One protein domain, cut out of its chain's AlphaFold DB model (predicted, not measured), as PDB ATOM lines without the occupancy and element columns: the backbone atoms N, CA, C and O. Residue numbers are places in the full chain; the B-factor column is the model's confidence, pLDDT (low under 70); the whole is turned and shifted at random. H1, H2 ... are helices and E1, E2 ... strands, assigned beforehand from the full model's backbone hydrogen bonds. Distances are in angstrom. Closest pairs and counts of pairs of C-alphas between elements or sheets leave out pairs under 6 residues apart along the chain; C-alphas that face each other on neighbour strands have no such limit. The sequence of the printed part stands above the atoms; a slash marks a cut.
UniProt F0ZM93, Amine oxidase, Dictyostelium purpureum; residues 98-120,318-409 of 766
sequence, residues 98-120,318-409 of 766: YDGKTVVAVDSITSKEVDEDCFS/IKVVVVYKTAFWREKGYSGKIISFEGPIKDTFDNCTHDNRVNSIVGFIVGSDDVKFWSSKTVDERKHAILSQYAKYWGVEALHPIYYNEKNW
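AT A GLANCE: This is residues 98 to 120 and 318 to 409 of the 766 residues of the protein "Amine oxidase" of Dictyostelium purpureum (UniProt F0ZM93). Two sheets, E2 E1 E4 and E5 E6 E3 E7, stand edge to edge, E4 beside E5, as one twisted wall, and the long helix H3 crosses one face of it. H2 sits at one end of the wall, and the short H4 folds back on the end of H3. The printed part has 115 residues with four named helices and seven named strands, in the order E1 E2 E3 H1 E4 E5 E6 H2 H3 H4 E7, a mixed class. The sheet E5 - E6 - E3 - E7 is antiparallel, E2 - E1 - E4 is mixed. The whole is compact, with a radius of gyration of the C-alphas of 13.5 A and spans of 36 by 32 by 24 A.

HOW THE PARTS SIT: E1, residues 101 to 105, and E2, residues 111 to 115, form an antiparallel hairpin, with N 104 and O 112 2.9 A apart. E4, residues 334 to 340, is parallel to E1, with N 105 and O 339 2.8 A apart. The closest C-alphas of E4 and E5, residues 348 to 350, are those of Gly 336 and Asp 350, 4.5 A apart. E5 forms an antiparallel hairpin with E6, residues 359 to 366, with N 349 and O 362 2.9 A apart. E3, residues 318 to 324, is antiparallel to E6, with N 320 and O 363 2.9 A apart, and to E7, residues 403 to 408, with N 321 and O 405 2.9 A apart. H3, residues 379 to 394, is on one face of the sheet E5 E6 E3 E7, two layers of helix and sheet, at a height over the sheet of 9.9 A. It runs across the strands, only just, at 62 degrees to E3 on the local plane. It is also on the sheet E2 E1 E4, at a height of 11.0 A. With residues 387 to 391 alone it touches H4, residues 396 to 399; the closest C-alphas, of Ala 391 and Ala 398, are 5.0 A apart. H1, residues 328 to 331, only grazes both sheets; H2, residues 368 to 375, and H4 only graze E5 E6 E3 E7. In H2 every O i to N i+4 pair is within hydrogen-bond range, in H3 11 of 12; H1 and H4 are too short for such a pair.

IN THESE COORDINATES: E1 begins at C-alpha 101, (214.932, 199.723, 179.684). E6 is 23.1 A long, H3 21.9 A, E3 19.7 A and E7 17.2 A. E7 ends at C-alpha 408, (204.924, 204.214, 206.390).

THE WHOLE: The C-alphas farthest apart, of Cys 118 and Thr 378, are 38.6 A apart. Residues 121 to 317 are not printed; C-alphas 120 and 318 are 26.9 A apart across this cut. Of the links printed whole, none is long. Mean pLDDT of the printed part is 93.5; residues 108 to 109 and 118 are under 70.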
ATOM      1  N   TYR A  98     213.991 208.549 182.544       87.94
ATOM      2  CA  TYR A  98     213.272 207.408 181.973       87.94
ATOM      3  C   TYR A  98     214.103 206.645 180.930       87.94
ATOM      4  O   TYR A  98     213.764 205.514 180.605       87.94
ATOM      5  N   ASP A  99     215.188 207.241 180.426       90.00
ATOM      6  CA  ASP A  99     215.987 206.731 179.315       90.00
ATOM      7  C   ASP A  99     216.477 205.291 179.574       90.00
ATOM      8  O   ASP A  99     217.108 205.003 180.596       90.00
ATOM      9  N   GLY A 100     216.235 204.397 178.613       91.69
ATOM     10  CA  GLY A 100     216.622 202.988 178.679       91.69
ATOM     11  C   GLY A 100     215.468 202.046 179.024       91.69
ATOM     12  O   GLY A 100     214.293 202.333 178.794       91.69
ATOM     13  N   LYS A 101     215.829 200.870 179.539       93.19
ATOM     14  CA  LYS A 101     214.932 199.723 179.684       93.19
ATOM     15  C   LYS A 101     214.188 199.695 181.008       93.19
ATOM     16  O   LYS A 101     214.799 199.732 182.078       93.19
ATOM     17  N   THR A 102     212.886 199.491 180.922       91.38
ATOM     18  CA  THR A 102     212.001 199.153 182.034       91.38
ATOM     19  C   THR A 102     211.849 197.638 182.139       91.38
ATOM     20  O   THR A 102     211.720 196.937 181.134       91.38
ATOM     21  N   VAL A 103     211.874 197.117 183.366       93.56
ATOM     22  CA  VAL A 103     211.662 195.689 183.640       93.56
ATOM     23  C   VAL A 103     210.187 195.448 183.945       93.56
ATOM     24  O   VAL A 103     209.615 196.115 184.805       93.56
ATOM     25  N   VAL A 104     209.574 194.474 183.275       91.62
ATOM     26  CA  VAL A 104     208.176 194.071 183.486       91.62
ATOM     27  C   VAL A 104     208.157 192.621 183.964       91.62
ATOM     28  O   VAL A 104     208.531 191.719 183.214       91.62
ATOM     29  N   ALA A 105     207.747 192.395 185.212       90.31
ATOM     30  CA  ALA A 105     207.713 191.092 185.876       90.31
ATOM     31  C   ALA A 105     206.279 190.732 186.302       90.31
ATOM     32  O   ALA A 105     205.790 191.129 187.365       90.31
ATOM     33  N   VAL A 106     205.600 189.982 185.432       82.12
ATOM     34  CA  VAL A 106     204.186 189.590 185.587       82.12
ATOM     35  C   VAL A 106     204.028 188.334 186.457       82.12
ATOM     36  O   VAL A 106     202.960 188.117 187.021       82.12
ATOM     37  N   ASP A 107     205.085 187.529 186.604       78.31
ATOM     38  CA  ASP A 107     205.164 186.406 187.542       78.31
ATOM     39  C   ASP A 107     206.613 186.154 188.016       78.31
ATOM     40  O   ASP A 107     207.555 186.855 187.635       78.31
ATOM     41  N   SER A 108     206.797 185.170 188.898       68.69
ATOM     42  CA  SER A 108     208.075 184.862 189.561       68.69
ATOM     43  C   SER A 108     209.192 184.504 188.590       68.69
ATOM     44  O   SER A 108     210.362 184.780 188.874       68.69
ATOM     45  N   ILE A 109     208.833 183.871 187.475       69.25
ATOM     46  CA  ILE A 109     209.753 183.191 186.562       69.25
ATOM     47  C   ILE A 109     210.012 184.050 185.322       69.25
ATOM     48  O   ILE A 109     211.138 184.076 184.825       69.25
ATOM     49  N   THR A 110     209.000 184.775 184.837       74.94
ATOM     50  CA  THR A 110     209.093 185.594 183.628       74.94
ATOM     51  C   THR A 110     209.171 187.087 183.947       74.94
ATOM     52  O   THR A 110     208.258 187.707 184.495       74.94
ATOM     53  N   SER A 111     210.288 187.685 183.541       86.88
ATOM     54  CA  SER A 111     210.448 189.130 183.430       86.88
ATOM     55  C   SER A 111     211.055 189.474 182.079       86.88
ATOM     56  O   SER A 111     211.954 188.773 181.612       86.88
ATOM     57  N   LYS A 112     210.589 190.562 181.472       90.56
ATOM     58  CA  LYS A 112     211.077 191.076 180.188       90.56
ATOM     59  C   LYS A 112     211.564 192.512 180.326       90.56
ATOM     60  O   LYS A 112     211.100 193.255 181.187       90.56
ATOM     61  N   GLU A 113     212.491 192.879 179.457       92.81
ATOM     62  CA  GLU A 113     212.969 194.247 179.288       92.81
ATOM     63  C   GLU A 113     212.188 194.897 178.140       92.81
ATOM     64  O   GLU A 113     211.964 194.256 177.113       92.81
ATOM     65  N   VAL A 114     211.768 196.148 178.322       89.69
ATOM     66  CA  VAL A 114     211.077 196.963 177.311       89.69
ATOM     67  C   VAL A 114     211.715 198.343 177.305       89.69
ATOM     68  O   VAL A 114     211.899 198.930 178.369       89.69
ATOM     69  N   ASP A 115     212.059 198.868 176.136       86.12
ATOM     70  CA  ASP A 115     212.508 200.255 176.004       86.12
ATOM     71  C   ASP A 115     211.300 201.189 176.230       86.12
ATOM     72  O   ASP A 115     210.267 201.025 175.580       86.12
ATOM     73  N   GLU A 116     211.383 202.127 177.183       77.25
ATOM     74  CA  GLU A 116     210.194 202.853 177.694       77.25
ATOM     75  C   GLU A 116     209.467 203.676 176.608       77.25
ATOM     76  O   GLU A 116     208.242 203.795 176.651       77.25
ATOM     77  N   ASP A 117     210.182 204.150 175.578       71.19
ATOM     78  CA  ASP A 117     209.612 204.838 174.404       71.19
ATOM     79  C   ASP A 117     208.654 203.957 173.567       71.19
ATOM     80  O   ASP A 117     207.910 204.468 172.729       71.19
ATOM     81  N   CYS A 118     208.665 202.636 173.772       69.50
ATOM     82  CA  CYS A 118     207.809 201.658 173.092       69.50
ATOM     83  C   CYS A 118     206.825 200.933 174.032       69.50
ATOM     84  O   CYS A 118     206.121 200.031 173.583       69.50
ATOM     85  N   PHE A 119     206.768 201.303 175.316       74.94
ATOM     86  CA  PHE A 119     205.997 200.581 176.331       74.94
ATOM     87  C   PHE A 119     204.470 200.716 176.162       74.94
ATOM     88  O   PHE A 119     203.936 201.817 176.010       74.94
ATOM     89  N   SER A 120     203.760 199.584 176.241       78.19
ATOM     90  CA  SER A 120     202.331 199.453 175.917       78.19
ATOM     91  C   SER A 120     201.560 198.493 176.845       78.19
ATOM     92  O   SER A 120     202.134 197.788 177.674       78.19
ATOM     93  N   ILE A 318     203.720 202.273 202.036       96.38
ATOM     94  CA  ILE A 318     205.077 202.531 202.529       96.38
ATOM     95  C   ILE A 318     205.912 202.985 201.330       96.38
ATOM     96  O   ILE A 318     206.107 202.230 200.375       96.38
ATOM     97  N   LYS A 319     206.423 204.218 201.379       97.06
ATOM     98  CA  LYS A 319     207.357 204.726 200.367       97.06
ATOM     99  C   LYS A 319     208.789 204.429 200.797       97.06
ATOM    100  O   LYS A 319     209.181 204.817 201.895       97.06
ATOM    101  N   VAL A 320     209.566 203.792 199.929       98.25
ATOM    102  CA  VAL A 320     210.958 203.393 200.177       98.25
ATOM    103  C   VAL A 320     211.890 204.204 199.277       98.25
ATOM    104  O   VAL A 320     211.590 204.420 198.104       98.25
ATOM    105  N   VAL A 321     213.030 204.647 199.810       98.62
ATOM    106  CA  VAL A 321     214.113 205.261 199.032       98.62
ATOM    107  C   VAL A 321     215.441 204.601 199.386       98.62
ATOM    108  O   VAL A 321     215.861 204.586 200.547       98.62
ATOM    109  N   VAL A 322     216.124 204.089 198.364       98.75
ATOM    110  CA  VAL A 322     217.393 203.368 198.490       98.75
ATOM    111  C   VAL A 322     218.473 204.115 197.720       98.75
ATOM    112  O   VAL A 322     218.347 204.329 196.518       98.75
ATOM    113  N   VAL A 323     219.531 204.540 198.411       98.62
ATOM    114  CA  VAL A 323     220.615 205.361 197.856       98.62
ATOM    115  C   VAL A 323     221.865 204.508 197.667       98.62
ATOM    116  O   VAL A 323     222.276 203.783 198.572       98.62
ATOM    117  N   TYR A 324     222.513 204.659 196.518       98.62
ATOM    118  CA  TYR A 324     223.693 203.912 196.094       98.62
ATOM    119  C   TYR A 324     224.881 204.842 195.812       98.62
ATOM    120  O   TYR A 324     224.753 206.069 195.774       98.62
ATOM    121  N   LYS A 325     226.070 204.254 195.635       97.50
ATOM    122  CA  LYS A 325     227.296 204.997 195.302       97.50
ATOM    123  C   LYS A 325     227.215 205.602 193.893       97.50
ATOM    124  O   LYS A 325     227.504 206.786 193.727       97.50
ATOM    125  N   THR A 326     226.783 204.814 192.912       97.69
ATOM    126  CA  THR A 326     226.542 205.227 191.521       97.69
ATOM    127  C   THR A 326     225.133 204.813 191.081       97.69
ATOM    128  O   THR A 326     224.440 204.109 191.819       97.69
ATOM    129  N   ALA A 327     224.691 205.275 189.911       98.06
ATOM    130  CA  ALA A 327     223.405 204.906 189.320       98.06
ATOM    131  C   ALA A 327     223.578 203.672 188.414       98.06
ATOM    132  O   ALA A 327     223.345 203.730 187.209       98.06
ATOM    133  N   PHE A 328     224.034 202.559 189.001       98.38
ATOM    134  CA  PHE A 328     224.491 201.362 188.279       98.38
ATOM    135  C   PHE A 328     223.431 200.729 187.356       98.38
ATOM    136  O   PHE A 328     223.779 200.040 186.404       98.38
ATOM    137  N   TRP A 329     222.140 200.974 187.601       97.94
ATOM    138  CA  TRP A 329     221.054 200.577 186.698       97.94
ATOM    139  C   TRP A 329     221.151 201.309 185.350       97.94
ATOM    140  O   TRP A 329     221.099 200.658 184.311       97.94
ATOM    141  N   ARG A 330     221.426 202.622 185.354       96.94
ATOM    142  CA  ARG A 330     221.671 203.412 184.133       96.94
ATOM    143  C   ARG A 330     222.930 202.952 183.401       96.94
ATOM    144  O   ARG A 330     222.938 202.860 182.181       96.94
ATOM    145  N   GLU A 331     223.983 202.620 184.151       96.44
ATOM    146  CA  GLU A 331     225.243 202.079 183.607       96.44
ATOM    147  C   GLU A 331     225.038 200.729 182.887       96.44
ATOM    148  O   GLU A 331     225.811 200.385 181.996       96.44
ATOM    149  N   LYS A 332     223.969 199.995 183.232       96.50
ATOM    150  CA  LYS A 332     223.515 198.760 182.569       96.50
ATOM    151  C   LYS A 332     222.401 198.979 181.530       96.50
ATOM    152  O   LYS A 332     221.927 198.008 180.950       96.50
ATOM    153  N   GLY A 333     221.996 200.225 181.274       95.75
ATOM    154  CA  GLY A 333     220.969 200.574 180.288       95.75
ATOM    155  C   GLY A 333     219.517 200.489 180.778       95.75
ATOM    156  O   GLY A 333     218.618 200.441 179.942       95.75
ATOM    157  N   TYR A 334     219.265 200.473 182.092       96.31
ATOM    158  CA  TYR A 334     217.913 200.483 182.667       96.31
ATOM    159  C   TYR A 334     217.442 201.890 183.071       96.31
ATOM    160  O   TYR A 334     218.190 202.658 183.682       96.31
ATOM    161  N   SER A 335     216.151 202.154 182.857       93.69
ATOM    162  CA  SER A 335     215.428 203.385 183.222       93.69
ATOM    163  C   SER A 335     215.352 203.640 184.736       93.69
ATOM    164  O   SER A 335     215.084 204.754 185.182       93.69
ATOM    165  N   GLY A 336     215.572 202.600 185.550       94.62
ATOM    166  CA  GLY A 336     215.288 202.603 186.989       94.62
ATOM    167  C   GLY A 336     213.851 202.185 187.343       94.62
ATOM    168  O   GLY A 336     213.478 202.251 188.518       94.62
ATOM    169  N   LYS A 337     213.057 201.724 186.366       92.75
ATOM    170  CA  LYS A 337     211.683 201.232 186.555       92.75
ATOM    171  C   LYS A 337     211.590 199.701 186.499       92.75
ATOM    172  O   LYS A 337     212.154 199.058 185.611       92.75
ATOM    173  N   ILE A 338     210.883 199.131 187.474       92.81
ATOM    174  CA  ILE A 338     210.550 197.708 187.607       92.81
ATOM    175  C   ILE A 338     209.068 197.637 187.964       92.81
ATOM    176  O   ILE A 338     208.708 197.829 189.124       92.81
ATOM    177  N   ILE A 339     208.229 197.266 187.004       91.88
ATOM    178  CA  ILE A 339     206.851 196.864 187.281       91.88
ATOM    179  C   ILE A 339     206.889 195.407 187.751       91.88
ATOM    180  O   ILE A 339     207.349 194.533 187.015       91.88
ATOM    181  N   SER A 340     206.424 195.128 188.970       91.88
ATOM    182  CA  SER A 340     206.450 193.779 189.552       91.88
ATOM    183  C   SER A 340     205.152 193.481 190.292       91.88
ATOM    184  O   SER A 340     204.772 194.192 191.218       91.88
ATOM    185  N   PHE A 341     204.464 192.407 189.912       90.69
ATOM    186  CA  PHE A 341     203.245 191.991 190.617       90.69
ATOM    187  C   PHE A 341     203.574 191.252 191.927       90.69
ATOM    188  O   PHE A 341     202.901 191.416 192.951       90.69
ATOM    189  N   GLU A 342     204.681 190.510 191.926       86.38
ATOM    190  CA  GLU A 342     205.245 189.855 193.106       86.38
ATOM    191  C   GLU A 342     206.175 190.763 193.923       86.38
ATOM    192  O   GLU A 342     206.690 191.768 193.432       86.38
ATOM    193  N   GLY A 343     206.455 190.341 195.161       91.44
ATOM    194  CA  GLY A 343     207.418 190.990 196.051       91.44
ATOM    195  C   GLY A 343     206.863 192.219 196.788       91.44
ATOM    196  O   GLY A 343     205.686 192.562 196.634       91.44
ATOM    197  N   PRO A 344     207.692 192.864 197.634       95.12
ATOM    198  CA  PRO A 344     207.306 194.068 198.367       95.12
ATOM    199  C   PRO A 344     207.038 195.267 197.458       95.12
ATOM    200  O   PRO A 344     206.067 195.986 197.679       95.12
ATOM    201  N   ILE A 345     207.890 195.497 196.458       96.00
ATOM    202  CA  ILE A 345     207.813 196.684 195.610       96.00
ATOM    203  C   ILE A 345     206.987 196.382 194.364       96.00
ATOM    204  O   ILE A 345     207.290 195.431 193.645       96.00
ATOM    205  N   LYS A 346     205.957 197.199 194.113       92.00
ATOM    206  CA  LYS A 346     205.059 197.051 192.955       92.00
ATOM    207  C   LYS A 346     205.483 197.863 191.734       92.00
ATOM    208  O   LYS A 346     205.204 197.463 190.605       92.00
ATOM    209  N   ASP A 347     206.155 198.984 191.977       91.50
ATOM    210  CA  ASP A 347     206.803 199.798 190.952       91.50
ATOM    211  C   ASP A 347     208.024 200.529 191.536       91.50
ATOM    212  O   ASP A 347     208.057 200.830 192.742       91.50
ATOM    213  N   THR A 348     209.004 200.840 190.690       95.38
ATOM    214  CA  THR A 348     210.176 201.661 191.033       95.38
ATOM    215  C   THR A 348     210.375 202.790 190.042       95.38
ATOM    216  O   THR A 348     209.947 202.713 188.900       95.38
ATOM    217  N   PHE A 349     211.108 203.821 190.449       93.56
ATOM    218  CA  PHE A 349     211.575 204.858 189.532       93.56
ATOM    219  C   PHE A 349     213.008 205.258 189.883       93.56
ATOM    220  O   PHE A 349     213.416 205.209 191.054       93.56
ATOM    221  N   ASP A 350     213.756 205.740 188.890       96.12
ATOM    222  CA  ASP A 350     214.977 206.486 189.165       96.12
ATOM    223  C   ASP A 350     214.646 207.712 190.030       96.12
ATOM    224  O   ASP A 350     213.735 208.488 189.751       96.12
ATOM    225  N   ASN A 351     215.386 207.882 191.116       96.25
ATOM    226  CA  ASN A 351     215.191 208.950 192.084       96.25
ATOM    227  C   ASN A 351     216.472 209.777 192.275       96.25
ATOM    228  O   ASN A 351     216.640 210.454 193.295       96.25
ATOM    229  N   CYS A 352     217.400 209.746 191.315       97.25
ATOM    230  CA  CYS A 352     218.627 210.534 191.380       97.25
ATOM    231  C   CYS A 352     218.320 212.040 191.418       97.25
ATOM    232  O   CYS A 352     217.250 212.488 190.997       97.25
ATOM    233  N   THR A 353     219.254 212.845 191.926       96.38
ATOM    234  CA  THR A 353     219.186 214.305 191.760       96.38
ATOM    235  C   THR A 353     219.727 214.714 190.391       96.38
ATOM    236  O   THR A 353     220.621 214.064 189.862       96.38
ATOM    237  N   HIS A 354     219.255 215.846 189.859       94.50
ATOM    238  CA  HIS A 354     219.689 216.468 188.589       94.50
ATOM    239  C   HIS A 354     221.211 216.615 188.357       94.50
ATOM    240  O   HIS A 354     221.649 216.923 187.255       94.50
ATOM    241  N   ASP A 355     222.007 216.466 189.414       93.62
ATOM    242  CA  ASP A 355     223.451 216.661 189.480       93.62
ATOM    243  C   ASP A 355     224.181 215.418 190.027       93.62
ATOM    244  O   ASP A 355     225.333 215.515 190.451       93.62
ATOM    245  N   ASN A 356     223.495 214.267 190.072       91.19
ATOM    246  CA  ASN A 356     223.976 212.950 190.512       91.19
ATOM    247  C   ASN A 356     224.685 212.943 191.890       91.19
ATOM    248  O   ASN A 356     225.453 212.038 192.222       91.19
ATOM    249  N   ARG A 357     224.418 213.946 192.748       93.62
ATOM    250  CA  ARG A 357     224.938 214.007 194.131       93.62
ATOM    251  C   ARG A 357     224.301 212.963 195.042       93.62
ATOM    252  O   ARG A 357     224.899 212.604 196.062       93.62
ATOM    253  N   VAL A 358     223.088 212.534 194.714       97.56
ATOM    254  CA  VAL A 358     222.374 211.418 195.332       97.56
ATOM    255  C   VAL A 358     221.925 210.526 194.183       97.56
ATOM    256  O   VAL A 358     221.102 210.954 193.380       97.56
ATOM    257  N   ASN A 359     222.469 209.313 194.110       98.06
ATOM    258  CA  ASN A 359     222.039 208.288 193.163       98.06
ATOM    259  C   ASN A 359     221.093 207.363 193.924       98.06
ATOM    260  O   ASN A 359     221.509 206.772 194.921       98.06
ATOM    261  N   SER A 360     219.815 207.293 193.555       98.31
ATOM    262  CA  SER A 360     218.843 206.518 194.337       98.31
ATOM    263  C   SER A 360     217.697 205.977 193.502       98.31
ATOM    264  O   SER A 360     217.386 206.540 192.459       98.31
ATOM    265  N   ILE A 361     217.065 204.923 194.006       98.56
ATOM    266  CA  ILE A 361     215.800 204.369 193.522       98.56
ATOM    267  C   ILE A 361     214.710 204.710 194.538       98.56
ATOM    268  O   ILE A 361     214.937 204.636 195.750       98.56
ATOM    269  N   VAL A 362     213.526 205.071 194.046       97.94
ATOM    270  CA  VAL A 362     212.290 205.103 194.836       97.94
ATOM    271  C   VAL A 362     211.461 203.866 194.504       97.94
ATOM    272  O   VAL A 362     211.415 203.460 193.348       97.94
ATOM    273  N   GLY A 363     210.811 203.276 195.505       96.62
ATOM    274  CA  GLY A 363     209.902 202.144 195.327       96.62
ATOM    275  C   GLY A 363     208.726 202.194 196.299       96.62
ATOM    276  O   GLY A 363     208.781 202.876 197.329       96.62
ATOM    277  N   PHE A 364     207.656 201.476 195.966       95.06
ATOM    278  CA  PHE A 364     206.393 201.513 196.702       95.06
ATOM    279  C   PHE A 364     205.909 200.123 197.121       95.06
ATOM    280  O   PHE A 364     205.672 199.264 196.272       95.06
ATOM    281  N   ILE A 365     205.681 199.950 198.427       96.56
ATOM    282  CA  ILE A 365     204.777 198.920 198.954       96.56
ATOM    283  C   ILE A 365     203.405 199.589 199.070       96.56
ATOM    284  O   ILE A 365     203.267 200.566 199.809       96.56
ATOM    285  N   VAL A 366     202.411 199.118 198.322       93.38
ATOM    286  CA  VAL A 366     201.112 199.792 198.141       93.38
ATOM    287  C   VAL A 366     199.958 198.802 198.181       93.38
ATOM    288  O   VAL A 366     200.066 197.707 197.640       93.38
ATOM    289  N   GLY A 367     198.846 199.221 198.785       91.81
ATOM    290  CA  GLY A 367     197.687 198.377 199.061       91.81
ATOM    291  C   GLY A 367     197.593 197.990 200.533       91.81
ATOM    292  O   GLY A 367     198.597 197.860 201.228       91.81
ATOM    293  N   SER A 368     196.363 197.836 201.013       89.69
ATOM    294  CA  SER A 368     196.005 197.478 202.392       89.69
ATOM    295  C   SER A 368     196.630 196.151 202.841       89.69
ATOM    296  O   SER A 368     197.140 196.038 203.953       89.69
ATOM    297  N   ASP A 369     196.621 195.159 201.957       93.00
ATOM    298  CA  ASP A 369     197.141 193.805 202.109       93.00
ATOM    299  C   ASP A 369     198.676 193.759 202.128       93.00
ATOM    300  O   ASP A 369     199.260 193.294 203.112       93.00
ATOM    301  N   ASP A 370     199.328 194.297 201.093       94.25
ATOM    302  CA  ASP A 370     200.787 194.363 200.986       94.25
ATOM    303  C   ASP A 370     201.376 195.189 202.144       94.25
ATOM    304  O   ASP A 370     202.291 194.733 202.834       94.25
ATOM    305  N   VAL A 371     200.817 196.369 202.445       94.81
ATOM    306  CA  VAL A 371     201.266 197.188 203.583       94.81
ATOM    307  C   VAL A 371     201.067 196.464 204.907       94.81
ATOM    308  O   VAL A 371     201.984 196.478 205.727       94.81
ATOM    309  N   LYS A 372     199.920 195.817 205.149       94.62
ATOM    310  CA  LYS A 372     199.673 195.074 206.397       94.62
ATOM    311  C   LYS A 372     200.658 193.918 206.568       94.62
ATOM    312  O   LYS A 372     201.199 193.744 207.660       94.62
ATOM    313  N   PHE A 373     200.922 193.158 205.504       96.31
ATOM    314  CA  PHE A 373     201.905 192.078 205.529       96.31
ATOM    315  C   PHE A 373     203.312 192.617 205.804       96.31
ATOM    316  O   PHE A 373     203.952 192.201 206.771       96.31
ATOM    317  N   TRP A 374     203.788 193.586 205.022       97.00
ATOM    318  CA  TRP A 374     205.156 194.085 205.156       97.00
ATOM    319  C   TRP A 374     205.374 194.930 206.415       97.00
ATOM    320  O   TRP A 374     206.472 194.883 206.962       97.00
ATOM    321  N   SER A 375     204.355 195.616 206.947       95.81
ATOM    322  CA  SER A 375     204.425 196.306 208.252       95.81
ATOM    323  C   SER A 375     204.578 195.336 209.428       95.81
ATOM    324  O   SER A 375     205.139 195.717 210.449       95.81
ATOM    325  N   SER A 376     204.133 194.077 209.293       96.38
ATOM    326  CA  SER A 376     204.332 193.043 210.328       96.38
ATOM    327  C   SER A 376     205.784 192.554 210.448       96.38
ATOM    328  O   SER A 376     206.116 191.829 211.384       96.38
ATOM    329  N   LYS A 377     206.647 192.938 209.500       97.69
ATOM    330  CA  LYS A 377     208.075 192.611 209.468       97.69
ATOM    331  C   LYS A 377     208.920 193.689 210.144       97.69
ATOM    332  O   LYS A 377     208.499 194.836 210.302       97.69
ATOM    333  N   THR A 378     210.152 193.342 210.492       97.56
ATOM    334  CA  THR A 378     211.177 194.328 210.853       97.56
ATOM    335  C   THR A 378     211.612 195.156 209.635       97.56
ATOM    336  O   THR A 378     211.417 194.762 208.482       97.56
ATOM    337  N   VAL A 379     212.235 196.313 209.889       96.38
ATOM    338  CA  VAL A 379     212.807 197.171 208.833       96.38
ATOM    339  C   VAL A 379     213.884 196.420 208.043       96.38
ATOM    340  O   VAL A 379     213.926 196.529 206.821       96.38
ATOM    341  N   ASP A 380     214.729 195.622 208.707       97.94
ATOM    342  CA  ASP A 380     215.793 194.874 208.030       97.94
ATOM    343  C   ASP A 380     215.273 193.668 207.229       97.94
ATOM    344  O   ASP A 380     215.805 193.410 206.151       97.94
ATOM    345  N   GLU A 381     214.195 192.992 207.652       98.19
ATOM    346  CA  GLU A 381     213.501 191.998 206.811       98.19
ATOM    347  C   GLU A 381     212.899 192.637 205.549       98.19
ATOM    348  O   GLU A 381     213.117 192.125 204.447       98.19
ATOM    349  N   ARG A 382     212.179 193.770 205.684       98.12
ATOM    350  CA  ARG A 382     211.650 194.531 204.533       98.12
ATOM    351  C   ARG A 382     212.778 194.900 203.578       98.12
ATOM    352  O   ARG A 382     212.746 194.533 202.407       98.12
ATOM    353  N   LYS A 383     213.799 195.579 204.096       98.56
ATOM    354  CA  LYS A 383     214.990 196.003 203.358       98.56
ATOM    355  C   LYS A 383     215.677 194.829 202.663       98.56
ATOM    356  O   LYS A 383     215.984 194.943 201.483       98.56
ATOM    357  N   HIS A 384     215.880 193.693 203.330       98.56
ATOM    358  CA  HIS A 384     216.489 192.520 202.703       98.56
ATOM    359  C   HIS A 384     215.652 191.991 201.528       98.56
ATOM    360  O   HIS A 384     216.210 191.749 200.457       98.56
ATOM    361  N   ALA A 385     214.327 191.886 201.680       98.44
ATOM    362  CA  ALA A 385     213.438 191.477 200.592       98.44
ATOM    363  C   ALA A 385     213.457 192.473 199.414       98.44
ATOM    364  O   ALA A 385     213.572 192.056 198.264       98.44
ATOM    365  N   ILE A 386     213.418 193.779 199.694       98.56
ATOM    366  CA  ILE A 386     213.443 194.855 198.686       98.56
ATOM    367  C   ILE A 386     214.760 194.855 197.900       98.56
ATOM    368  O   ILE A 386     214.751 194.845 196.672       98.56
ATOM    369  N   LEU A 387     215.904 194.814 198.590       98.69
ATOM    370  CA  LEU A 387     217.217 194.793 197.937       98.69
ATOM    371  C   LEU A 387     217.424 193.495 197.140       98.69
ATOM    372  O   LEU A 387     218.036 193.533 196.077       98.69
ATOM    373  N   SER A 388     216.873 192.368 197.605       98.19
ATOM    374  CA  SER A 388     216.894 191.097 196.867       98.19
ATOM    375  C   SER A 388     216.008 191.141 195.616       98.19
ATOM    376  O   SER A 388     216.414 190.640 194.569       98.19
ATOM    377  N   GLN A 389     214.840 191.792 195.681       97.06
ATOM    378  CA  GLN A 389     213.980 192.034 194.517       97.06
ATOM    379  C   GLN A 389     214.689 192.921 193.482       97.06
ATOM    380  O   GLN A 389     214.689 192.595 192.300       97.06
ATOM    381  N   TYR A 390     215.362 193.993 193.910       97.75
ATOM    382  CA  TYR A 390     216.167 194.826 193.007       97.75
ATOM    383  C   TYR A 390     217.366 194.054 192.429       97.75
ATOM    384  O   TYR A 390     217.678 194.191 191.248       97.75
ATOM    385  N   ALA A 391     218.014 193.194 193.224       97.62
ATOM    386  CA  ALA A 391     219.147 192.387 192.773       97.62
ATOM    387  C   ALA A 391     218.759 191.296 191.764       97.62
ATOM    388  O   ALA A 391     219.557 190.997 190.876       97.62
ATOM    389  N   LYS A 392     217.534 190.752 191.850       95.38
ATOM    390  CA  LYS A 392     216.962 189.827 190.854       95.38
ATOM    391  C   LYS A 392     216.945 190.438 189.448       95.38
ATOM    392  O   LYS A 392     217.177 189.716 188.485       95.38
ATOM    393  N   TYR A 393     216.679 191.742 189.338       94.75
ATOM    394  CA  TYR A 393     216.455 192.419 188.055       94.75
ATOM    395  C   TYR A 393     217.635 193.281 187.575       94.75
ATOM    396  O   TYR A 393     217.863 193.365 186.374       94.75
ATOM    397  N   TRP A 394     218.422 193.887 188.476       96.00
ATOM    398  CA  TRP A 394     219.559 194.755 188.111       96.00
ATOM    399  C   TRP A 394     220.936 194.243 188.565       96.00
ATOM    400  O   TRP A 394     221.953 194.884 188.283       96.00
ATOM    401  N   GLY A 395     221.007 193.093 189.238       96.44
ATOM    402  CA  GLY A 395     222.256 192.470 189.686       96.44
ATOM    403  C   GLY A 395     222.697 192.824 191.113       96.44
ATOM    404  O   GLY A 395     222.112 193.661 191.803       96.44
ATOM    405  N   VAL A 396     223.747 192.133 191.567       98.00
ATOM    406  CA  VAL A 396     224.207 192.085 192.970       98.00
ATOM    407  C   VAL A 396     224.585 193.439 193.575       98.00
ATOM    408  O   VAL A 396     224.547 193.594 194.791       98.00
ATOM    409  N   GLU A 397     224.892 194.446 192.760       98.19
ATOM    410  CA  GLU A 397     225.179 195.815 193.196       98.19
ATOM    411  C   GLU A 397     224.002 196.436 193.969       98.19
ATOM    412  O   GLU A 397     224.208 197.225 194.895       98.19
ATOM    413  N   ALA A 398     222.770 196.000 193.674       98.19
ATOM    414  CA  ALA A 398     221.572 196.401 194.402       98.19
ATOM    415  C   ALA A 398     221.574 195.966 195.882       98.19
ATOM    416  O   ALA A 398     220.888 196.594 196.689       98.19
ATOM    417  N   LEU A 399     222.373 194.959 196.265       98.62
ATOM    418  CA  LEU A 399     222.534 194.501 197.652       98.62
ATOM    419  C   LEU A 399     223.418 195.434 198.502       98.62
ATOM    420  O   LEU A 399     223.542 195.230 199.710       98.62
ATOM    421  N   HIS A 400     224.034 196.459 197.898       98.19
ATOM    422  CA  HIS A 400     225.040 197.313 198.541       98.19
ATOM    423  C   HIS A 400     224.669 198.814 198.560       98.19
ATOM    424  O   HIS A 400     225.428 199.654 198.061       98.19
ATOM    425  N   PRO A 401     223.514 199.201 199.144       98.31
ATOM    426  CA  PRO A 401     223.149 200.604 199.301       98.31
ATOM    427  C   PRO A 401     224.024 201.312 200.344       98.31
ATOM    428  O   PRO A 401     224.394 200.739 201.368       98.31
ATOM    429  N   ILE A 402     224.295 202.599 200.117       97.94
ATOM    430  CA  ILE A 402     225.005 203.468 201.072       97.94
ATOM    431  C   ILE A 402     224.058 204.131 202.081       97.94
ATOM    432  O   ILE A 402     224.511 204.629 203.109       97.94
ATOM    433  N   TYR A 403     222.751 204.162 201.796       98.19
ATOM    434  CA  TYR A 403     221.711 204.635 202.709       98.19
ATOM    435  C   TYR A 403     220.345 204.048 202.317       98.19
ATOM    436  O   TYR A 403     220.052 203.872 201.136       98.19
ATOM    437  N   TYR A 404     219.504 203.761 203.310       98.31
ATOM    438  CA  TYR A 404     218.143 203.239 203.154       98.31
ATOM    439  C   TYR A 404     217.210 204.038 204.063       98.31
ATOM    440  O   TYR A 404     217.570 204.316 205.208       98.31
ATOM    441  N   ASN A 405     216.024 204.400 203.576       98.19
ATOM    442  CA  ASN A 405     214.979 205.015 204.389       98.19
ATOM    443  C   ASN A 405     213.593 204.651 203.839       98.19
ATOM    444  O   ASN A 405     213.416 204.491 202.631       98.19
ATOM    445  N   GLU A 406     212.610 204.540 204.722       97.12
ATOM    446  CA  GLU A 406     211.229 204.210 204.396       97.12
ATOM    447  C   GLU A 406     210.262 205.044 205.243       97.12
ATOM    448  O   GLU A 406     210.548 205.404 206.386       97.12
ATOM    449  N   LYS A 407     209.099 205.366 204.678       95.44
ATOM    450  CA  LYS A 407     208.027 206.107 205.342       95.44
ATOM    451  C   LYS A 407     206.728 205.333 205.189       95.44
ATOM    452  O   LYS A 407     206.116 205.355 204.120       95.44
ATOM    453  N   ASN A 408     206.296 204.688 206.269       96.38
ATOM    454  CA  ASN A 408     204.924 204.214 206.390       96.38
ATOM    455  C   ASN A 408     204.010 205.436 206.567       96.38
ATOM    456  O   ASN A 408     204.144 206.182 207.542       96.38
ATOM    457  N   TRP A 409     203.119 205.698 205.609       92.88
ATOM    458  CA  TRP A 409     202.215 206.854 205.691       92.88
ATOM    459  C   TRP A 409     200.990 206.603 206.571       92.88
ATOM    460  O   TRP A 409     200.362 207.561 207.017       92.88
TER     461      TRP A 409